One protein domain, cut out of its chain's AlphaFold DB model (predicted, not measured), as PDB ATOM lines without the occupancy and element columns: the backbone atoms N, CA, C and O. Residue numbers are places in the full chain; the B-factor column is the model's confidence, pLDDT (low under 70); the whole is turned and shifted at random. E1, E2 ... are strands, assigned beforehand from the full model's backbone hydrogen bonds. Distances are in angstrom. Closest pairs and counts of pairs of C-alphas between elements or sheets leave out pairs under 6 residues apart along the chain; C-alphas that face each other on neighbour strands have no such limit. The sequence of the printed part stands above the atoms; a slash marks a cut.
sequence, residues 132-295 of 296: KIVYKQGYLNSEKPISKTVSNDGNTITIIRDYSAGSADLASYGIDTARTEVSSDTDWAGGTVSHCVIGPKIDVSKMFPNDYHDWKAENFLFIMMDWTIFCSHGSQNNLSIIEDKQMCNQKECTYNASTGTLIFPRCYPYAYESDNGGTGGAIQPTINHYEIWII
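AT A GLANCE: This is residues 132 to 295 of the 296 residues of an uncharacterized protein of bacterium 1XD8-92 (UniProt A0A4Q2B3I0). Two sheets stand partly face to face as a loose, elongated sandwich, their strands crossed: a five-strand sheet E2 E3 E1 E9 E6 and a smaller sheet E4 E5 E8 E7, curled like part of a barrel. The long hairpin of E4 and E5 and the long pair E6 and E9 make most of the length, while the shorter strands E1, E3 and E2 widen the larger sheet at one end, with E1 next to E9, E3 next to E1 and E2 at the edge. The printed part has 164 residues with no named helix and nine named strands, E1 to E9 in order along the chain; the class is all strand, but under half of the residues, 75 of 164, are in named elements. The larger sheet is mixed and the smaller antiparallel. The whole is compact by its radius of gyration of the C-alphas, 17.8 A, yet elongated, spanning 56 by 37 by 25 A.

HOW THE PARTS SIT: The larger sheet runs E2 (residues 146 to 150), E3 (156 to 162), E1 (132 to 138), E9 (282 to 294), E6 (220 to 232), and is twisted. E2 and E3 are an antiparallel hairpin, with N 147 and O 160 2.9 A apart. E3 and E1 are parallel, at 11 degrees, with N 159 and O 134 2.8 A apart. E1 and E9 are antiparallel, with N 137 and O 288 2.7 A apart. E9 and E6 are antiparallel, with N 223 and O 291 2.8 A apart; E6 bends by 58 degrees at residue 225 and E9 by 52 degrees at residue 289. The other sheet runs E4 (175 to 186), E5 (192 to 203), E8 (261 to 263), E7 (254 to 256). E4 and E5 are a hairpin, with N 178 and O 199 2.8 A apart. In E5 and E8, N 202 and O 262 are 2.8 A apart; in the hairpin of E8 and E7, N 254 and O 263 are 2.9 A apart. The two sheets form a sandwich, two sheets face to face, with their strands at 44 degrees and the facing parts 12.2 A centre to centre. E5 and E9 are near each other, with 16 pairs of C-alphas within 10 A. E1 and E4 are only just apart, at 8.4 A.

IN THESE COORDINATES: E1 begins at C-alpha 132 (277.381, 280.294, 448.567) and is 20.3 A long; E3 is 19.7 A and E2 13.8 A. E4 is 32.9 A, E5 33.5 A and E6 34.3 A. E7 is 6.8 A and E8 6.6 A. E9, 34.8 A, ends at C-alpha 294 (276.597, 274.842, 446.067).

THE WHOLE: The C-alphas of Asp 153 and Ala 189 are the two farthest apart, at 57.6 A. The printed part has no cut. The links E3 to E4, E5 to E6, E6 to E7 and E8 to E9 are long, and at each the chain changes sheet. Mean pLDDT of the printed part is 74.2; 68 residues are under 70, among them 180 to 198, 229 to 252 and 265 to 285.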
ATOM      1  N   LYS A 132     276.481 279.464 449.360       93.75
ATOM      2  CA  LYS A 132     277.381 280.294 448.567       93.75
ATOM      3  C   LYS A 132     278.630 280.652 449.360       93.75
ATOM      4  O   LYS A 132     278.550 281.061 450.517       93.75
ATOM      5  N   ILE A 133     279.783 280.563 448.713       95.06
ATOM      6  CA  ILE A 133     281.063 281.054 449.230       95.06
ATOM      7  C   ILE A 133     281.507 282.204 448.339       95.06
ATOM      8  O   ILE A 133     281.504 282.080 447.118       95.06
ATOM      9  N   VAL A 134     281.896 283.316 448.944       95.19
ATOM     10  CA  VAL A 134     282.441 284.485 448.257       95.19
ATOM     11  C   VAL A 134     283.810 284.772 448.839       95.19
ATOM     12  O   VAL A 134     283.945 284.933 450.049       95.19
ATOM     13  N   TYR A 135     284.817 284.878 447.985       93.12
ATOM     14  CA  TYR A 135     286.136 285.355 448.379       93.12
ATOM     15  C   TYR A 135     286.463 286.638 447.637       93.12
ATOM     16  O   TYR A 135     286.280 286.700 446.423       93.12
ATOM     17  N   LYS A 136     286.963 287.644 448.353       91.50
ATOM     18  CA  LYS A 136     287.438 288.906 447.782       91.50
ATOM     19  C   LYS A 136     288.773 289.299 448.396       91.50
ATOM     20  O   LYS A 136     288.953 289.178 449.604       91.50
ATOM     21  N   GLN A 137     289.674 289.846 447.595       87.69
ATOM     22  CA  GLN A 137     290.901 290.459 448.076       87.69
ATOM     23  C   GLN A 137     291.265 291.723 447.297       87.69
ATOM     24  O   GLN A 137     290.955 291.841 446.114       87.69
ATOM     25  N   GLY A 138     291.906 292.677 447.973       84.94
ATOM     26  CA  GLY A 138     292.273 293.968 447.389       84.94
ATOM     27  C   GLY A 138     292.760 294.980 448.427       84.94
ATOM     28  O   GLY A 138     292.832 294.675 449.614       84.94
ATOM     29  N   TYR A 139     293.045 296.210 447.997       82.44
ATOM     30  CA  TYR A 139     293.198 297.354 448.906       82.44
ATOM     31  C   TYR A 139     291.808 297.867 449.283       82.44
ATOM     32  O   TYR A 139     291.193 298.617 448.525       82.44
ATOM     33  N   LEU A 140     291.282 297.405 450.415       75.94
ATOM     34  CA  LEU A 140     289.885 297.623 450.801       75.94
ATOM     35  C   LEU A 140     289.742 298.614 451.964       75.94
ATOM     36  O   LEU A 140     288.619 298.940 452.340       75.94
ATOM     37  N   ASN A 141     290.864 299.122 452.492       71.25
ATOM     38  CA  ASN A 141     290.941 299.992 453.666       71.25
ATOM     39  C   ASN A 141     290.148 299.419 454.850       71.25
ATOM     40  O   ASN A 141     289.457 300.144 455.567       71.25
ATOM     41  N   SER A 142     290.202 298.098 455.019       64.75
ATOM     42  CA  SER A 142     289.500 297.431 456.106       64.75
ATOM     43  C   SER A 142     290.240 297.647 457.423       64.75
ATOM     44  O   SER A 142     291.453 297.473 457.501       64.75
ATOM     45  N   GLU A 143     289.503 297.940 458.497       67.12
ATOM     46  CA  GLU A 143     290.047 297.936 459.864       67.12
ATOM     47  C   GLU A 143     290.569 296.546 460.282       67.12
ATOM     48  O   GLU A 143     291.308 296.427 461.261       67.12
ATOM     49  N   LYS A 144     290.180 295.482 459.561       75.88
ATOM     50  CA  LYS A 144     290.601 294.102 459.815       75.88
ATOM     51  C   LYS A 144     291.338 293.517 458.601       75.88
ATOM     52  O   LYS A 144     290.755 293.462 457.521       75.88
ATOM     53  N   PRO A 145     292.554 292.969 458.783       84.19
ATOM     54  CA  PRO A 145     293.332 292.327 457.717       84.19
ATOM     55  C   PRO A 145     292.576 291.234 456.937       84.19
ATOM     56  O   PRO A 145     292.682 291.135 455.715       84.19
ATOM     57  N   ILE A 146     291.794 290.409 457.640       88.75
ATOM     58  CA  ILE A 146     290.876 289.426 457.056       88.75
ATOM     59  C   ILE A 146     289.549 289.509 457.814       88.75
ATOM     60  O   ILE A 146     289.535 289.652 459.039       88.75
ATOM     61  N   SER A 147     288.428 289.387 457.105       89.19
ATOM     62  CA  SER A 147     287.102 289.261 457.710       89.19
ATOM     63  C   SER A 147     286.307 288.112 457.097       89.19
ATOM     64  O   SER A 147     286.431 287.821 455.909       89.19
ATOM     65  N   LYS A 148     285.485 287.466 457.928       92.25
ATOM     66  CA  LYS A 148     284.490 286.468 457.528       92.25
ATOM     67  C   LYS A 148     283.121 286.945 457.988       92.25
ATOM     68  O   LYS A 148     282.936 287.214 459.175       92.25
ATOM     69  N   THR A 149     282.172 287.029 457.068       94.19
ATOM     70  CA  THR A 149     280.768 287.310 457.365       94.19
ATOM     71  C   THR A 149     279.900 286.149 456.909       94.19
ATOM     72  O   THR A 149     280.206 285.464 455.933       94.19
ATOM     73  N   VAL A 150     278.828 285.912 457.656       94.31
ATOM     74  CA  VAL A 150     277.820 284.896 457.356       94.31
ATOM     75  C   VAL A 150     276.489 285.625 457.217       94.31
ATOM     76  O   VAL A 150     276.184 286.494 458.036       94.31
ATOM     77  N   SER A 151     275.730 285.331 456.165       93.06
ATOM     78  CA  SER A 151     274.387 285.884 455.981       93.06
ATOM     79  C   SER A 151     273.431 285.416 457.083       93.06
ATOM     80  O   SER A 151     273.663 284.404 457.742       93.06
ATOM     81  N   ASN A 152     272.327 286.144 457.274       87.69
ATOM     82  CA  ASN A 152     271.350 285.858 458.333       87.69
ATOM     83  C   ASN A 152     270.732 284.451 458.240       87.69
ATOM     84  O   ASN A 152     270.348 283.885 459.256       87.69
ATOM     85  N   ASP A 153     270.629 283.903 457.031       85.69
ATOM     86  CA  ASP A 153     270.127 282.554 456.758       85.69
ATOM     87  C   ASP A 153     271.212 281.465 456.869       85.69
ATOM     88  O   ASP A 153     270.918 280.287 456.701       85.69
ATOM     89  N   GLY A 154     272.467 281.841 457.136       89.19
ATOM     90  CA  GLY A 154     273.593 280.914 457.235       89.19
ATOM     91  C   GLY A 154     274.098 280.366 455.898       89.19
ATOM     92  O   GLY A 154     275.046 279.585 455.896       89.19
ATOM     93  N   ASN A 155     273.498 280.750 454.767       91.62
ATOM     94  CA  ASN A 155     273.774 280.119 453.476       91.62
ATOM     95  C   ASN A 155     274.937 280.762 452.722       91.62
ATOM     96  O   ASN A 155     275.597 280.090 451.936       91.62
ATOM     97  N   THR A 156     275.216 282.045 452.948       94.44
ATOM     98  CA  THR A 156     276.300 282.763 452.273       94.44
ATOM     99  C   THR A 156     277.423 283.078 453.241       94.44
ATOM    100  O   THR A 156     277.222 283.753 454.250       94.44
ATOM    101  N   ILE A 157     278.633 282.654 452.890       96.00
ATOM    102  CA  ILE A 157     279.859 282.975 453.614       96.00
ATOM    103  C   ILE A 157     280.720 283.855 452.728       96.00
ATOM    104  O   ILE A 157     281.075 283.472 451.619       96.00
ATOM    105  N   THR A 158     281.063 285.043 453.220       95.38
ATOM    106  CA  THR A 158     281.947 285.977 452.521       95.38
ATOM    107  C   THR A 158     283.241 286.134 453.297       95.38
ATOM    108  O   THR A 158     283.220 286.466 454.480       95.38
ATOM    109  N   ILE A 159     284.367 285.907 452.628       93.88
ATOM    110  CA  ILE A 159     285.712 286.094 453.160       93.88
ATOM    111  C   ILE A 159     286.369 287.222 452.378       93.88
ATOM    112  O   ILE A 159     286.409 287.204 451.150       93.88
ATOM    113  N   ILE A 160     286.872 288.214 453.101       91.75
ATOM    114  CA  ILE A 160     287.528 289.384 452.532       91.75
ATOM    115  C   ILE A 160     288.937 289.475 453.101       91.75
ATOM    116  O   ILE A 160     289.094 289.458 454.322       91.75
ATOM    117  N   ARG A 161     289.941 289.623 452.236       90.19
ATOM    118  CA  ARG A 161     291.330 289.915 452.605       90.19
ATOM    119  C   ARG A 161     291.738 291.297 452.112       90.19
ATOM    120  O   ARG A 161     291.681 291.580 450.920       90.19
ATOM    121  N   ASP A 162     292.219 292.132 453.017       87.50
ATOM    122  CA  ASP A 162     292.873 293.383 452.646       87.50
ATOM    123  C   ASP A 162     294.361 293.131 452.331       87.50
ATOM    124  O   ASP A 162     295.015 292.352 453.022       87.50
ATOM    125  N   TYR A 163     294.940 293.761 451.307       81.25
ATOM    126  CA  TYR A 163     296.370 293.610 451.000       81.25
ATOM    127  C   TYR A 163     297.304 294.161 452.081       81.25
ATOM    128  O   TYR A 163     298.435 293.687 452.203       81.25
ATOM    129  N   SER A 164     296.819 295.061 452.940       78.38
ATOM    130  CA  SER A 164     297.525 295.461 454.166       78.38
ATOM    131  C   SER A 164     297.795 294.289 455.126       78.38
ATOM    132  O   SER A 164     298.643 294.397 456.008       78.38
ATOM    133  N   ALA A 165     297.132 293.143 454.933       69.31
ATOM    134  CA  ALA A 165     297.261 291.956 455.768       69.31
ATOM    135  C   ALA A 165     298.585 291.189 455.624       69.31
ATOM    136  O   ALA A 165     298.841 290.287 456.422       69.31
ATOM    137  N   GLY A 166     299.416 291.482 454.617       72.69
ATOM    138  CA  GLY A 166     300.673 290.756 454.393       72.69
ATOM    139  C   GLY A 166     300.467 289.233 454.345       72.69
ATOM    140  O   GLY A 166     299.541 288.747 453.691       72.69
ATOM    141  N   SER A 167     301.296 288.467 455.061       69.00
ATOM    142  CA  SER A 167     301.225 286.998 455.173       69.00
ATOM    143  C   SER A 167     300.125 286.498 456.128       69.00
ATOM    144  O   SER A 167     300.375 285.630 456.964       69.00
ATOM    145  N   ALA A 168     298.924 287.072 456.064       74.31
ATOM    146  CA  ALA A 168     297.824 286.666 456.932       74.31
ATOM    147  C   ALA A 168     297.331 285.239 456.628       74.31
ATOM    148  O   ALA A 168     297.257 284.816 455.472       74.31
ATOM    149  N   ASP A 169     296.976 284.511 457.690       82.94
ATOM    150  CA  ASP A 169     296.572 283.105 457.645       82.94
ATOM    151  C   ASP A 169     295.153 282.931 457.076       82.94
ATOM    152  O   ASP A 169     294.160 282.840 457.802       82.94
ATOM    153  N   LEU A 170     295.064 282.871 455.747       87.75
ATOM    154  CA  LEU A 170     293.847 282.524 455.010       87.75
ATOM    155  C   LEU A 170     293.382 281.082 455.274       87.75
ATOM    156  O   LEU A 170     292.177 280.805 455.231       87.75
ATOM    157  N   ALA A 171     294.308 280.175 455.601       88.44
ATOM    158  CA  ALA A 171     294.004 278.764 455.798       88.44
ATOM    159  C   ALA A 171     293.121 278.553 457.034       88.44
ATOM    160  O   ALA A 171     292.256 277.671 457.026       88.44
ATOM    161  N   SER A 172     293.252 279.395 458.066       89.44
ATOM    162  CA  SER A 172     292.332 279.423 459.216       89.44
ATOM    163  C   SER A 172     290.864 279.661 458.823       89.44
ATOM    164  O   SER A 172     289.968 279.106 459.457       89.44
ATOM    165  N   TYR A 173     290.615 280.383 457.725       91.00
ATOM    166  CA  TYR A 173     289.281 280.650 457.174       91.00
ATOM    167  C   TYR A 173     288.844 279.638 456.106       91.00
ATOM    168  O   TYR A 173     287.754 279.763 455.551       91.00
ATOM    169  N   GLY A 174     289.673 278.627 455.835       91.50
ATOM    170  CA  GLY A 174     289.418 277.598 454.830       91.50
ATOM    171  C   GLY A 174     289.750 278.024 453.406       91.50
ATOM    172  O   GLY A 174     289.260 277.398 452.472       91.50
ATOM    173  N   ILE A 175     290.564 279.068 453.233       91.62
ATOM    174  CA  ILE A 175     291.064 279.510 451.930       91.62
ATOM    175  C   ILE A 175     292.548 279.178 451.829       91.62
ATOM    176  O   ILE A 175     293.347 279.584 452.665       91.62
ATOM    177  N   ASP A 176     292.918 278.456 450.786       88.12
ATOM    178  CA  ASP A 176     294.286 278.058 450.494       88.12
ATOM    179  C   ASP A 176     294.496 278.051 448.968       88.12
ATOM    180  O   ASP A 176     293.562 278.218 448.175       88.12
ATOM    181  N   THR A 177     295.734 277.855 448.543       78.25
ATOM    182  CA  THR A 177     296.111 277.718 447.136       78.25
ATOM    183  C   THR A 177     296.640 276.314 446.882       78.25
ATOM    184  O   THR A 177     297.612 275.890 447.505       78.25
ATOM    185  N   ALA A 178     296.038 275.588 445.945       72.06
ATOM    186  CA  ALA A 178     296.618 274.367 445.406       72.06
ATOM    187  C   ALA A 178     297.570 274.721 444.259       72.06
ATOM    188  O   ALA A 178     297.177 275.419 443.329       72.06
ATOM    189  N   ARG A 179     298.808 274.223 444.310       70.88
ATOM    190  CA  ARG A 179     299.701 274.177 443.142       70.88
ATOM    191  C   ARG A 179     299.580 272.794 442.522       70.88
ATOM    192  O   ARG A 179     299.928 271.815 443.179       70.88
ATOM    193  N   THR A 180     299.067 272.724 441.301       62.28
ATOM    194  CA  THR A 180     298.772 271.446 440.637       62.28
ATOM    195  C   THR A 180     299.888 271.037 439.685       62.28
ATOM    196  O   THR A 180     300.254 269.869 439.634       62.28
ATOM    197  N   GLU A 181     300.468 271.993 438.964       59.84
ATOM    198  CA  GLU A 181     301.542 271.733 438.009       59.84
ATOM    199  C   GLU A 181     302.626 272.795 438.183       59.84
ATOM    200  O   GLU A 181     302.333 273.992 438.228       59.84
ATOM    201  N   VAL A 182     303.875 272.344 438.317       58.44
ATOM    202  CA  VAL A 182     305.065 273.191 438.236       58.44
ATOM    203  C   VAL A 182     305.979 272.557 437.199       58.44
ATOM    204  O   VAL A 182     306.533 271.490 437.453       58.44
ATOM    205  N   SER A 183     306.109 273.174 436.027       59.12
ATOM    206  CA  SER A 183     307.106 272.761 435.035       59.12
ATOM    207  C   SER A 183     308.131 273.867 434.872       59.12
ATOM    208  O   SER A 183     307.757 275.023 434.697       59.12
ATOM    209  N   SER A 184     309.408 273.513 434.912       60.19
ATOM    210  CA  SER A 184     310.498 274.405 434.536       60.19
ATOM    211  C   SER A 184     311.035 273.978 433.173       60.19
ATOM    212  O   SER A 184     311.408 272.813 433.032       60.19
ATOM    213  N   ASP A 185     311.087 274.886 432.206       57.66
ATOM    214  CA  ASP A 185     311.748 274.666 430.916       57.66
ATOM    215  C   ASP A 185     312.902 275.659 430.725       57.66
ATOM    216  O   ASP A 185     313.002 276.654 431.443       57.66
ATOM    217  N   THR A 186     313.798 275.371 429.783       58.03
ATOM    218  CA  THR A 186     314.878 276.282 429.392       58.03
ATOM    219  C   THR A 186     314.462 277.015 428.122       58.03
ATOM    220  O   THR A 186     314.125 276.371 427.129       58.03
ATOM    221  N   ASP A 187     314.461 278.346 428.129       57.03
ATOM    222  CA  ASP A 187     314.172 279.105 426.911       57.03
ATOM    223  C   ASP A 187     315.314 279.003 425.878       57.03
ATOM    224  O   ASP A 187     316.392 278.450 426.121       57.03
ATOM    225  N   TRP A 188     315.081 279.568 424.693       49.53
ATOM    226  CA  TRP A 188     316.041 279.576 423.587       49.53
ATOM    227  C   TRP A 188     317.328 280.378 423.879       49.53
ATOM    228  O   TRP A 188     318.308 280.230 423.146       49.53
ATOM    229  N   ALA A 189     317.334 281.207 424.927       55.31
ATOM    230  CA  ALA A 189     318.451 282.027 425.387       55.31
ATOM    231  C   ALA A 189     319.144 281.462 426.651       55.31
ATOM    232  O   ALA A 189     320.108 282.061 427.132       55.31
ATOM    233  N   GLY A 190     318.712 280.305 427.167       54.56
ATOM    234  CA  GLY A 190     319.270 279.664 428.363       54.56
ATOM    235  C   GLY A 190     318.656 280.114 429.698       54.56
ATOM    236  O   GLY A 190     319.178 279.736 430.749       54.56
ATOM    237  N   GLY A 191     317.584 280.909 429.683       56.62
ATOM    238  CA  GLY A 191     316.793 281.299 430.855       56.62
ATOM    239  C   GLY A 191     315.864 280.182 431.344       56.62
ATOM    240  O   GLY A 191     315.604 279.216 430.631       56.62
ATOM    241  N   THR A 192     315.383 280.279 432.589       54.47
ATOM    242  CA  THR A 192     314.449 279.298 433.179       54.47
ATOM    243  C   THR A 192     313.016 279.818 433.113       54.47
ATOM    244  O   THR A 192     312.668 280.763 433.816       54.47
ATOM    245  N   VAL A 193     312.159 279.146 432.350       55.19
ATOM    246  CA  VAL A 193     310.717 279.409 432.304       55.19
ATOM    247  C   VAL A 193     310.035 278.541 433.350       55.19
ATOM    248  O   VAL A 193     310.112 277.321 433.278       55.19
ATOM    249  N   SER A 194     309.359 279.144 434.328       55.78
ATOM    250  CA  SER A 194     308.574 278.402 435.323       55.78
ATOM    251  C   SER A 194     307.081 278.556 435.053       55.78
ATOM    252  O   SER A 194     306.520 279.637 435.214       55.78
ATOM    253  N   HIS A 195     306.413 277.464 434.698       57.19
ATOM    254  CA  HIS A 195     304.958 277.395 434.647       57.19
ATOM    255  C   HIS A 195     304.434 276.961 436.006       57.19
ATOM    256  O   HIS A 195     304.885 275.951 436.545       57.19
ATOM    257  N   CYS A 196     303.463 277.689 436.550       56.12
ATOM    258  CA  CYS A 196     302.735 277.246 437.727       56.12
ATOM    259  C   CYS A 196     301.233 277.337 437.478       56.12
ATOM    260  O   CYS A 196     300.691 278.434 437.341       56.12
ATOM    261  N   VAL A 197     300.556 276.188 437.460       60.69
ATOM    262  CA  VAL A 197     299.094 276.143 437.515       60.69
ATOM    263  C   VAL A 197     298.694 276.141 438.983       60.69
ATOM    264  O   VAL A 197     298.901 275.164 439.711       60.69
ATOM    265  N   ILE A 198     298.166 277.276 439.423       67.19
ATOM    266  CA  ILE A 198     297.615 277.451 440.763       67.19
ATOM    267  C   ILE A 198     296.094 277.235 440.663       67.19
ATOM    268  O   ILE A 198     295.525 277.223 439.574       67.19
ATOM    269  N   GLY A 199     295.425 276.994 441.782       75.12
ATOM    270  CA  GLY A 199     293.979 276.850 441.890       75.12
ATOM    271  C   GLY A 199     293.517 277.204 443.302       75.12
ATOM    272  O   GLY A 199     294.281 276.990 444.248       75.12
ATOM    273  N   PRO A 200     292.297 277.729 443.507       84.19
ATOM    274  CA  PRO A 200     291.761 277.849 444.852       84.19
ATOM    275  C   PRO A 200     291.574 276.453 445.458       84.19
ATOM    276  O   PRO A 200     290.996 275.552 444.841       84.19
ATOM    277  N   LYS A 201     292.079 276.290 446.680       89.88
ATOM    278  CA  LYS A 201     291.833 275.141 447.548       89.88
ATOM    279  C   LYS A 201     290.986 275.623 448.710       89.88
ATOM    280  O   LYS A 201     291.389 276.504 449.462       89.88
ATOM    281  N   ILE A 202     289.805 275.047 448.836       93.50
ATOM    282  CA  ILE A 202     288.792 275.477 449.784       93.50
ATOM    283  C   ILE A 202     288.534 274.345 450.763       93.50
ATOM    284  O   ILE A 202     288.273 273.213 450.364       93.50
ATOM    285  N   ASP A 203     288.604 274.657 452.046       95.19
ATOM    286  CA  ASP A 203     288.137 273.780 453.108       95.19
ATOM    287  C   ASP A 203     286.702 274.178 453.463       95.19
ATOM    288  O   ASP A 203     286.454 275.067 454.284       95.19
ATOM    289  N   VAL A 204     285.744 273.536 452.794       94.88
ATOM    290  CA  VAL A 204     284.325 273.819 453.001       94.88
ATOM    291  C   VAL A 204     283.835 273.331 454.363       94.88
ATOM    292  O   VAL A 204     282.817 273.836 454.828       94.88
ATOM    293  N   SER A 205     284.566 272.451 455.062       94.75
ATOM    294  CA  SER A 205     284.206 272.036 456.428       94.75
ATOM    295  C   SER A 205     284.304 273.200 457.424       94.75
ATOM    296  O   SER A 205     283.500 273.314 458.345       94.75
ATOM    297  N   LYS A 206     285.217 274.154 457.190       93.62
ATOM    298  CA  LYS A 206     285.342 275.390 457.990       93.62
ATOM    299  C   LYS A 206     284.259 276.426 457.690       93.62
ATOM    300  O   LYS A 206     284.137 277.439 458.388       93.62
ATOM    301  N   MET A 207     283.505 276.216 456.620       93.56
ATOM    302  CA  MET A 207     282.452 277.113 456.164       93.56
ATOM    303  C   MET A 207     281.084 276.542 456.530       93.56
ATOM    304  O   MET A 207     280.314 277.205 457.216       93.56
ATOM    305  N   PHE A 208     280.847 275.283 456.184       93.88
ATOM    306  CA  PHE A 208     279.592 274.573 456.388       93.88
ATOM    307  C   PHE A 208     279.843 273.229 457.094       93.88
ATOM    308  O   PHE A 208     279.696 272.169 456.482       93.88
ATOM    309  N   PRO A 209     280.227 273.251 458.384       92.94
ATOM    310  CA  PRO A 209     280.667 272.058 459.117       92.94
ATOM    311  C   PRO A 209     279.594 270.971 459.240       92.94
ATOM    312  O   PRO A 209     279.932 269.810 459.433       92.94
ATOM    313  N   ASN A 210     278.318 271.336 459.120       91.19
ATOM    314  CA  ASN A 210     277.204 270.405 459.286       91.19
ATOM    315  C   ASN A 210     276.702 269.810 457.964       91.19
ATOM    316  O   ASN A 210     275.949 268.847 458.002       91.19
ATOM    317  N   ASP A 211     277.091 270.378 456.818       90.81
ATOM    318  CA  ASP A 211     276.478 270.054 455.522       90.81
ATOM    319  C   ASP A 211     277.462 269.396 454.543       90.81
ATOM    320  O   ASP A 211     277.062 268.694 453.619       90.81
ATOM    321  N   TYR A 212     278.765 269.631 454.718       93.12
ATOM    322  CA  TYR A 212     279.750 269.337 453.677       93.12
ATOM    323  C   TYR A 212     279.858 267.852 453.301       93.12
ATOM    324  O   TYR A 212     280.208 267.521 452.167       93.12
ATOM    325  N   HIS A 213     279.557 266.946 454.228       93.00
ATOM    326  CA  HIS A 213     279.667 265.506 454.001       93.00
ATOM    327  C   HIS A 213     278.737 264.978 452.902       93.00
ATOM    328  O   HIS A 213     279.075 263.983 452.262       93.00
ATOM    329  N   ASP A 214     277.611 265.651 452.659       90.56
ATOM    330  CA  ASP A 214     276.581 265.185 451.725       90.56
ATOM    331  C   ASP A 214     276.824 265.650 450.281       90.56
ATOM    332  O   ASP A 214     276.132 265.226 449.352       90.56
ATOM    333  N   TRP A 215     277.814 266.518 450.069       92.19
ATOM    334  CA  TRP A 215     278.108 267.078 448.754       92.19
ATOM    335  C   TRP A 215     279.021 266.190 447.915       92.19
ATOM    336  O   TRP A 215     279.781 265.347 448.395       92.19
ATOM    337  N   LYS A 216     278.968 266.430 446.613       91.75
ATOM    338  CA  LYS A 216     279.772 265.800 445.575       91.75
ATOM    339  C   LYS A 216     280.387 266.876 444.692       91.75
ATOM    340  O   LYS A 216     279.949 268.024 444.698       91.75
ATOM    341  N   ALA A 217     281.391 266.499 443.905       88.62
ATOM    342  CA  ALA A 217     282.063 267.423 442.995       88.62
ATOM    343  C   ALA A 217     281.072 268.123 442.040       88.62
ATOM    344  O   ALA A 217     281.214 269.315 441.781       88.62
ATOM    345  N   GLU A 218     280.024 267.426 441.583       88.00
ATOM    346  CA  GLU A 218     278.989 268.006 440.718       88.00
ATOM    347  C   GLU A 218     278.111 269.084 441.376       88.00
ATOM    348  O   GLU A 218     277.439 269.825 440.660       88.00
ATOM    349  N   ASN A 219     278.111 269.204 442.708       90.06
ATOM    350  CA  ASN A 219     277.326 270.228 443.400       90.06
ATOM    351  C   ASN A 219     277.986 271.612 443.350       90.06
ATOM    352  O   ASN A 219     277.321 272.602 443.645       90.06
ATOM    353  N   PHE A 220     279.274 271.709 443.005       89.88
ATOM    354  CA  PHE A 220     280.014 272.966 443.075       89.88
ATOM    355  C   PHE A 220     280.105 273.658 441.720       89.88
ATOM    356  O   PHE A 220     280.683 273.144 440.764       89.88
ATOM    357  N   LEU A 221     279.612 274.891 441.675       87.75
ATOM    358  CA  LEU A 221     279.751 275.793 440.543       87.75
ATOM    359  C   LEU A 221     280.691 276.939 440.919       87.75
ATOM    360  O   LEU A 221     280.328 277.823 441.694       87.75
ATOM    361  N   PHE A 222     281.897 276.932 440.353       86.88
ATOM    362  CA  PHE A 222     282.875 278.006 440.520       86.88
ATOM    363  C   PHE A 222     282.702 279.089 439.457       86.88
ATOM    364  O   PHE A 222     282.549 278.803 438.266       86.88
ATOM    365  N   ILE A 223     282.764 280.341 439.900       84.38
ATOM    366  CA  ILE A 223     282.674 281.527 439.059       84.38
ATOM    367  C   ILE A 223     283.812 282.467 439.450       84.38
ATOM    368  O   ILE A 223     283.823 283.030 440.544       84.38
ATOM    369  N   MET A 224     284.774 282.651 438.549       80.62
ATOM    370  CA  MET A 224     285.799 283.680 438.705       80.62
ATOM    371  C   MET A 224     285.229 285.029 438.278       80.62
ATOM    372  O   MET A 224     284.715 285.157 437.168       80.62
ATOM    373  N   MET A 225     285.340 286.023 439.152       83.31
ATOM    374  CA  MET A 225     284.783 287.356 438.932       83.31
ATOM    375  C   MET A 225     285.868 288.389 438.621       83.31
ATOM    376  O   MET A 225     285.630 289.283 437.817       83.31
ATOM    377  N   ASP A 226     287.038 288.282 439.261       79.56
ATOM    378  CA  ASP A 226     288.158 289.211 439.075       79.56
ATOM    379  C   ASP A 226     289.509 288.546 439.391       79.56
ATOM    380  O   ASP A 226     289.613 287.705 440.292       79.56
ATOM    381  N   TRP A 227     290.553 288.951 438.672       76.44
ATOM    382  CA  TRP A 227     291.927 288.480 438.825       76.44
ATOM    383  C   TRP A 227     292.937 289.550 438.394       76.44
ATOM    384  O   TRP A 227     292.644 290.465 437.632       76.44
ATOM    385  N   THR A 228     294.167 289.435 438.882       70.88
ATOM    386  CA  THR A 228     295.286 290.309 438.516       70.88
ATOM    387  C   THR A 228     296.535 289.480 438.283       70.88
ATOM    388  O   THR A 228     296.779 288.503 438.986       70.88
ATOM    389  N   ILE A 229     297.347 289.875 437.308       66.25
ATOM    390  CA  ILE A 229     298.682 289.313 437.100       66.25
ATOM    391  C   ILE A 229     299.698 290.384 437.466       66.25
ATOM    392  O   ILE A 229     299.752 291.437 436.834       66.25
ATOM    393  N   PHE A 230     300.490 290.106 438.498       59.94
ATOM    394  CA  PHE A 230     301.662 290.904 438.820       59.94
ATOM    395  C   PHE A 230     302.868 290.328 438.103       59.94
ATOM    396  O   PHE A 230     303.050 289.114 438.039       59.94
ATOM    397  N   CYS A 231     303.694 291.214 437.575       57.28
ATOM    398  CA  CYS A 231     304.933 290.844 436.929       57.28
ATOM    399  C   CYS A 231     306.022 291.805 437.422       57.28
ATOM    400  O   CYS A 231     305.865 293.026 437.359       57.28
ATOM    401  N   SER A 232     307.078 291.263 438.028       54.91
ATOM    402  CA  SER A 232     308.201 292.050 438.550       54.91
ATOM    403  C   SER A 232     309.428 291.827 437.672       54.91
ATOM    404  O   SER A 232     309.890 290.691 437.585       54.91
ATOM    405  N   HIS A 233     309.960 292.899 437.073       58.47
ATOM    406  CA  HIS A 233     311.071 292.827 436.114       58.47
ATOM    407  C   HIS A 233     312.227 293.766 436.460       58.47
ATOM    408  O   HIS A 233     312.028 294.853 437.010       58.47
ATOM    409  N   GLY A 234     313.429 293.363 436.042       50.56
ATOM    410  CA  GLY A 234     314.537 294.272 435.754       50.56
ATOM    411  C   GLY A 234     314.334 295.022 434.426       50.56
ATOM    412  O   GLY A 234     313.421 294.741 433.660       50.56
ATOM    413  N   SER A 235     315.185 296.009 434.151       46.50
ATOM    414  CA  SER A 235     314.994 297.091 433.167       46.50
ATOM    415  C   SER A 235     314.894 296.726 431.671       46.50
ATOM    416  O   SER A 235     314.817 297.641 430.853       46.50
ATOM    417  N   GLN A 236     314.912 295.454 431.267       49.81
ATOM    418  CA  GLN A 236     314.855 295.053 429.854       49.81
ATOM    419  C   GLN A 236     314.155 293.697 429.732       49.81
ATOM    420  O   GLN A 236     314.740 292.729 430.193       49.81
ATOM    421  N   ASN A 237     312.932 293.647 429.176       47.78
ATOM    422  CA  ASN A 237     312.380 292.563 428.333       47.78
ATOM    423  C   ASN A 237     310.907 292.831 427.944       47.78
ATOM    424  O   ASN A 237     310.182 293.551 428.632       47.78
ATOM    425  N   ASN A 238     310.490 292.288 426.791       48.00
ATOM    426  CA  ASN A 238     309.170 292.477 426.180       48.00
ATOM    427  C   ASN A 238     308.161 291.450 426.718       48.00
ATOM    428  O   ASN A 238     308.249 290.268 426.396       48.00
ATOM    429  N   LEU A 239     307.168 291.910 427.477       49.78
ATOM    430  CA  LEU A 239     306.032 291.095 427.910       49.78
ATOM    431  C   LEU A 239     305.030 290.906 426.769       49.78
ATOM    432  O   LEU A 239     304.423 291.879 426.321       49.78
ATOM    433  N   SER A 240     304.776 289.668 426.352       47.28
ATOM    434  CA  SER A 240     303.541 289.341 425.633       47.28
ATOM    435  C   SER A 240     302.519 288.798 426.628       47.28
ATOM    436  O   SER A 240     302.536 287.614 426.961       47.28
ATOM    437  N   ILE A 241     301.623 289.665 427.109       49.38
ATOM    438  CA  ILE A 241     300.406 289.224 427.800       49.38
ATOM    439  C   ILE A 241     299.581 288.460 426.765       49.38
ATOM    440  O   ILE A 241     299.048 289.050 425.825       49.38
ATOM    441  N   ILE A 242     299.500 287.143 426.911       44.97
ATOM    442  CA  ILE A 242     298.571 286.343 426.124       44.97
ATOM    443  C   ILE A 242     297.201 286.573 426.761       44.97
ATOM    444  O   ILE A 242     296.870 285.978 427.781       44.97
ATOM    445  N   GLU A 243     296.421 287.492 426.186       39.94
ATOM    446  CA  GLU A 243     295.014 287.727 426.532       39.94
ATOM    447  C   GLU A 243     294.136 286.536 426.105       39.94
ATOM    448  O   GLU A 243     293.121 286.711 425.430       39.94
ATOM    449  N   ASP A 244     294.508 285.302 426.449       38.34
ATOM    450  CA  ASP A 244     293.589 284.197 426.232       38.34
ATOM    451  C   ASP A 244     292.544 284.265 427.343       38.34
ATOM    452  O   ASP A 244     292.780 283.910 428.501       38.34
ATOM    453  N   LYS A 245     291.373 284.801 426.989       39.75
ATOM    454  CA  LYS A 245     290.157 284.828 427.809       39.75
ATOM    455  C   LYS A 245     289.612 283.408 427.991       39.75
ATOM    456  O   LYS A 245     288.430 283.162 427.747       39.75
ATOM    457  N   GLN A 246     290.443 282.456 428.409       45.31
ATOM    458  CA  GLN A 246     289.953 281.163 428.845       45.31
ATOM    459  C   GLN A 246     289.254 281.360 430.185       45.31
ATOM    460  O   GLN A 246     289.832 281.255 431.262       45.31
ATOM    461  N   MET A 247     287.956 281.656 430.094       45.62
ATOM    462  CA  MET A 247     287.015 281.312 431.144       45.62
ATOM    463  C   MET A 247     287.210 279.822 431.415       45.62
ATOM    464  O   MET A 247     286.926 278.992 430.551       45.62
ATOM    465  N   CYS A 248     287.768 279.489 432.576       48.31
ATOM    466  CA  CYS A 248     287.998 278.111 432.979       48.31
ATOM    467  C   CYS A 248     286.686 277.343 432.827       48.31
ATOM    468  O   CYS A 248     285.688 277.680 433.467       48.31
ATOM    469  N   ASN A 249     286.670 276.353 431.936       46.28
ATOM    470  CA  ASN A 249     285.453 275.640 431.574       46.28
ATOM    471  C   ASN A 249     285.100 274.624 432.681       46.28
ATOM    472  O   ASN A 249     285.400 273.440 432.597       46.28
ATOM    473  N   GLN A 250     284.560 275.154 433.780       53.44
ATOM    474  CA  GLN A 250     283.495 274.677 434.675       53.44
ATOM    475  C   GLN A 250     283.285 273.188 435.038       53.44
ATOM    476  O   GLN A 250     282.250 272.889 435.628       53.44
ATOM    477  N   LYS A 251     284.200 272.239 434.793       53.88
ATOM    478  CA  LYS A 251     283.948 270.821 435.166       53.88
ATOM    479  C   LYS A 251     285.035 270.066 435.917       53.88
ATOM    480  O   LYS A 251     284.782 268.947 436.351       53.88
ATOM    481  N   GLU A 252     286.205 270.646 436.115       69.06
ATOM    482  CA  GLU A 252     287.309 269.945 436.769       69.06
ATOM    483  C   GLU A 252     287.499 270.502 438.176       69.06
ATOM    484  O   GLU A 252     288.338 271.368 438.397       69.06
ATOM    485  N   CYS A 253     286.684 270.044 439.129       80.94
ATOM    486  CA  CYS A 253     286.996 270.190 440.546       80.94
ATOM    487  C   CYS A 253     287.144 268.813 441.186       80.94
ATOM    488  O   CYS A 253     286.485 267.850 440.786       80.94
ATOM    489  N   THR A 254     288.011 268.725 442.185       88.44
ATOM    490  CA  THR A 254     288.151 267.528 443.011       88.44
ATOM    491  C   THR A 254     287.575 267.840 444.377       88.44
ATOM    492  O   THR A 254     288.002 268.806 445.011       88.44
ATOM    493  N   TYR A 255     286.629 267.021 444.837       92.38
ATOM    494  CA  TYR A 255     286.024 267.160 446.156       92.38
ATOM    495  C   TYR A 255     286.251 265.915 447.015       92.38
ATOM    496  O   TYR A 255     285.970 264.798 446.582       92.38
ATOM    497  N   ASN A 256     286.737 266.109 448.242       94.31
ATOM    498  CA  ASN A 256     286.857 265.060 449.247       94.31
ATOM    499  C   ASN A 256     285.865 265.306 450.393       94.31
ATOM    500  O   ASN A 256     286.124 266.120 451.278       94.31
ATOM    501  N   ALA A 257     284.768 264.547 450.414       93.25
ATOM    502  CA  ALA A 257     283.710 264.657 451.422       93.25
ATOM    503  C   ALA A 257     284.144 264.267 452.850       93.25
ATOM    504  O   ALA A 257     283.505 264.673 453.818       93.25
ATOM    505  N   SER A 258     285.232 263.504 453.014       93.56
ATOM    506  CA  SER A 258     285.744 263.155 454.351       93.56
ATOM    507  C   SER A 258     286.459 264.329 455.022       93.56
ATOM    508  O   SER A 258     286.349 264.510 456.232       93.56
ATOM    509  N   THR A 259     287.143 265.162 454.233       93.44
ATOM    510  CA  THR A 259     287.919 266.310 454.725       93.44
ATOM    511  C   THR A 259     287.288 267.660 454.398       93.44
ATOM    512  O   THR A 259     287.794 268.680 454.845       93.44
ATOM    513  N   GLY A 260     286.229 267.699 453.581       93.50
ATOM    514  CA  GLY A 260     285.647 268.942 453.073       93.50
ATOM    515  C   GLY A 260     286.592 269.712 452.151       93.50
ATOM    516  O   GLY A 260     286.473 270.924 452.014       93.50
ATOM    517  N   THR A 261     287.572 269.045 451.539       94.50
ATOM    518  CA  THR A 261     288.564 269.718 450.694       94.50
ATOM    519  C   THR A 261     288.081 269.760 449.250       94.50
ATOM    520  O   THR A 261     287.894 268.717 448.626       94.50
ATOM    521  N   LEU A 262     287.915 270.969 448.722       92.38
ATOM    522  CA  LEU A 262     287.542 271.271 447.345       92.38
ATOM    523  C   LEU A 262     288.719 271.942 446.634       92.38
ATOM    524  O   LEU A 262     289.271 272.920 447.130       92.38
ATOM    525  N   ILE A 263     289.116 271.423 445.477       89.00
ATOM    526  CA  ILE A 263     290.247 271.943 444.701       89.00
ATOM    527  C   ILE A 263     289.785 272.227 443.279       89.00
ATOM    528  O   ILE A 263     289.205 271.352 442.636       89.00
ATOM    529  N   PHE A 264     290.101 273.420 442.779       83.31
ATOM    530  CA  PHE A 264     289.897 273.806 441.382       83.31
ATOM    531  C   PHE A 264     291.247 273.894 440.652       83.31
ATOM    532  O   PHE A 264     291.838 274.971 440.585       83.31
ATOM    533  N   PRO A 265     291.775 272.769 440.134       68.12
ATOM    534  CA  PRO A 265     293.163 272.634 439.693       68.12
ATOM    535  C   PRO A 265     293.589 273.503 438.505       68.12
ATOM    536  O   PRO A 265     294.793 273.622 438.303       68.12
ATOM    537  N   ARG A 266     292.660 274.074 437.721       66.50
ATOM    538  CA  ARG A 266     292.947 274.805 436.466       66.50
ATOM    539  C   ARG A 266     292.205 276.139 436.350       66.50
ATOM    540  O   ARG A 266     291.760 276.526 435.273       66.50
ATOM    541  N   CYS A 267     292.026 276.830 437.471       62.25
ATOM    542  CA  CYS A 267     291.256 278.072 437.521       62.25
ATOM    543  C   CYS A 267     292.125 279.333 437.495       62.25
ATOM    544  O   CYS A 267     291.955 280.179 438.367       62.25
ATOM    545  N   TYR A 268     293.078 279.451 436.563       63.06
ATOM    546  CA  TYR A 268     293.998 280.593 436.507       63.06
ATOM    547  C   TYR A 268     294.177 281.160 435.094       63.06
ATOM    548  O   TYR A 268     294.145 280.404 434.123       63.06
ATOM    549  N   PRO A 269     294.399 282.481 434.981       52.88
ATOM    550  CA  PRO A 269     294.778 283.116 433.729       52.88
ATOM    551  C   PRO A 269     296.200 282.693 433.329       52.88
ATOM    552  O   PRO A 269     297.110 282.642 434.160       52.88
ATOM    553  N   TYR A 270     296.375 282.369 432.050       53.53
ATOM    554  CA  TYR A 270     297.649 281.960 431.465       53.53
ATOM    555  C   TYR A 270     298.538 283.188 431.230       53.53
ATOM    556  O   TYR A 270     298.111 284.151 430.598       53.53
ATOM    557  N   ALA A 271     299.777 283.161 431.723       51.56
ATOM    558  CA  ALA A 271     300.789 284.152 431.376       51.56
ATOM    559  C   ALA A 271     302.127 283.473 431.102       51.56
ATOM    560  O   ALA A 271     302.498 282.505 431.764       51.56
ATOM    561  N   TYR A 272     302.818 283.999 430.096       52.22
ATOM    562  CA  TYR A 272     304.055 283.467 429.552       52.22
ATOM    563  C   TYR A 272     305.106 284.575 429.545       52.22
ATOM    564  O   TYR A 272     304.838 285.682 429.074       52.22
ATOM    565  N   GLU A 273     306.294 284.270 430.058       49.97
ATOM    566  CA  GLU A 273     307.481 285.116 429.952       49.97
ATOM    567  C   GLU A 273     308.510 284.354 429.116       49.97
ATOM    568  O   GLU A 273     308.872 283.229 429.455       49.97
ATOM    569  N   SER A 274     308.955 284.946 428.007       50.41
ATOM    570  CA  SER A 274     310.179 284.512 427.332       50.41
ATOM    571  C   SER A 274     311.280 285.493 427.675       50.41
ATOM    572  O   SER A 274     311.206 286.663 427.281       50.41
ATOM    573  N   ASP A 275     312.299 285.016 428.373       51.28
ATOM    574  CA  ASP A 275     313.498 285.791 428.615       51.28
ATOM    575  C   ASP A 275     314.331 285.839 427.331       51.28
ATOM    576  O   ASP A 275     314.709 284.824 426.751       51.28
ATOM    577  N   ASN A 276     314.666 287.044 426.874       49.31
ATOM    578  CA  ASN A 276     315.689 287.224 425.845       49.31
ATOM    579  C   ASN A 276     317.045 287.444 426.535       49.31
ATOM    580  O   ASN A 276     317.671 288.489 426.370       49.31
ATOM    581  N   GLY A 277     317.475 286.476 427.355       48.12
ATOM    582  CA  GLY A 277     318.778 286.495 428.035       48.12
ATOM    583  C   GLY A 277     318.882 287.426 429.255       48.12
ATOM    584  O   GLY A 277     319.979 287.888 429.572       48.12
ATOM    585  N   GLY A 278     317.760 287.722 429.924       50.53
ATOM    586  CA  GLY A 278     317.696 288.500 431.169       50.53
ATOM    587  C   GLY A 278     317.703 287.635 432.436       50.53
ATOM    588  O   GLY A 278     317.634 286.413 432.379       50.53
ATOM    589  N   THR A 279     317.831 288.270 433.606       48.72
ATOM    590  CA  THR A 279     317.577 287.620 434.906       48.72
ATOM    591  C   THR A 279     316.061 287.539 435.075       48.72
ATOM    592  O   THR A 279     315.441 288.580 435.285       48.72
ATOM    593  N   GLY A 280     315.487 286.345 434.932       50.59
ATOM    594  CA  GLY A 280     314.040 286.149 434.810       50.59
ATOM    595  C   GLY A 280     313.165 286.876 435.815       50.59
ATOM    596  O   GLY A 280     313.476 286.974 437.008       50.59
ATOM    597  N   GLY A 281     312.060 287.410 435.297       51.66
ATOM    598  CA  GLY A 281     310.983 287.987 436.073       51.66
ATOM    599  C   GLY A 281     310.172 286.923 436.805       51.66
ATOM    600  O   GLY A 281     310.238 285.720 436.549       51.66
ATOM    601  N   ALA A 282     309.411 287.380 437.796       56.22
ATOM    602  CA  ALA A 282     308.419 286.552 438.464       56.22
ATOM    603  C   ALA A 282     307.028 286.976 437.990       56.22
ATOM    604  O   ALA A 282     306.581 288.089 438.285       56.22
ATOM    605  N   ILE A 283     306.322 286.071 437.311       59.69
ATOM    606  CA  ILE A 283     304.880 286.185 437.081       59.69
ATOM    607  C   ILE A 283     304.153 285.642 438.318       59.69
ATOM    608  O   ILE A 283     304.297 284.479 438.694       59.69
ATOM    609  N   GLN A 284     303.341 286.485 438.948       64.25
ATOM    610  CA  GLN A 284     302.516 286.143 440.104       64.25
ATOM    611  C   GLN A 284     301.037 286.412 439.788       64.25
ATOM    612  O   GLN A 284     300.540 287.524 440.006       64.25
ATOM    613  N   PRO A 285     300.300 285.415 439.265       66.00
ATOM    614  CA  PRO A 285     298.870 285.551 439.069       66.00
ATOM    615  C   PRO A 285     298.149 285.458 440.416       66.00
ATOM    616  O   PRO A 285     298.495 284.665 441.293       66.00
ATOM    617  N   THR A 286     297.122 286.276 440.580       72.62
ATOM    618  CA  THR A 286     296.386 286.448 441.826       72.62
ATOM    619  C   THR A 286     294.891 286.499 441.526       72.62
ATOM    620  O   THR A 286     294.447 287.320 440.728       72.62
ATOM    621  N   ILE A 287     294.089 285.636 442.159       77.00
ATOM    622  CA  ILE A 287     292.625 285.698 442.036       77.00
ATOM    623  C   ILE A 287     292.101 286.710 443.055       77.00
ATOM    624  O   ILE A 287     292.268 286.521 444.261       77.00
ATOM    625  N   ASN A 288     291.452 287.769 442.575       81.88
ATOM    626  CA  ASN A 288     290.934 288.827 443.437       81.88
ATOM    627  C   ASN A 288     289.533 288.517 443.943       81.88
ATOM    628  O   ASN A 288     289.209 288.857 445.073       81.88
ATOM    629  N   HIS A 289     288.691 287.900 443.115       87.06
ATOM    630  CA  HIS A 289     287.304 287.636 443.467       87.06
ATOM    631  C   HIS A 289     286.800 286.373 442.777       87.06
ATOM    632  O   HIS A 289     286.878 286.241 441.555       87.06
ATOM    633  N   TYR A 290     286.230 285.466 443.562       88.50
ATOM    634  CA  TYR A 290     285.463 284.341 443.044       88.50
ATOM    635  C   TYR A 290     284.252 284.039 443.920       88.50
ATOM    636  O   TYR A 290     284.191 284.398 445.101       88.50
ATOM    637  N   GLU A 291     283.306 283.333 443.319       91.81
ATOM    638  CA  GLU A 291     282.132 282.789 443.975       91.81
ATOM    639  C   GLU A 291     282.048 281.281 443.738       91.81
ATOM    640  O   GLU A 291     282.382 280.786 442.662       91.81
ATOM    641  N   ILE A 292     281.578 280.551 444.745       91.75
ATOM    642  CA  ILE A 292     281.258 279.128 444.644       91.75
ATOM    643  C   ILE A 292     279.809 278.964 445.060       91.75
ATOM    644  O   ILE A 292     279.451 279.282 446.193       91.75
ATOM    645  N   TRP A 293     278.991 278.470 444.144       91.38
ATOM    646  CA  TRP A 293     277.599 278.132 444.391       91.38
ATOM    647  C   TRP A 293     277.482 276.628 444.607       91.38
ATOM    648  O   TRP A 293     278.058 275.847 443.851       91.38
ATOM    649  N   ILE A 294     276.759 276.233 445.650       91.25
ATOM    650  CA  ILE A 294     276.597 274.842 446.067       91.25
ATOM    651  C   ILE A 294     275.149 274.451 445.791       91.25
ATOM    652  O   ILE A 294     274.232 274.841 446.513       91.25
ATOM    653  N   ILE A 295     274.959 273.730 444.694       85.12
ATOM    654  CA  ILE A 295     273.663 273.318 444.163       85.12
ATOM    655  C   ILE A 295     273.431 271.881 444.636       85.12
ATOM    656  O   ILE A 295     273.808 270.931 443.947       85.12
TER     657      ILE A 295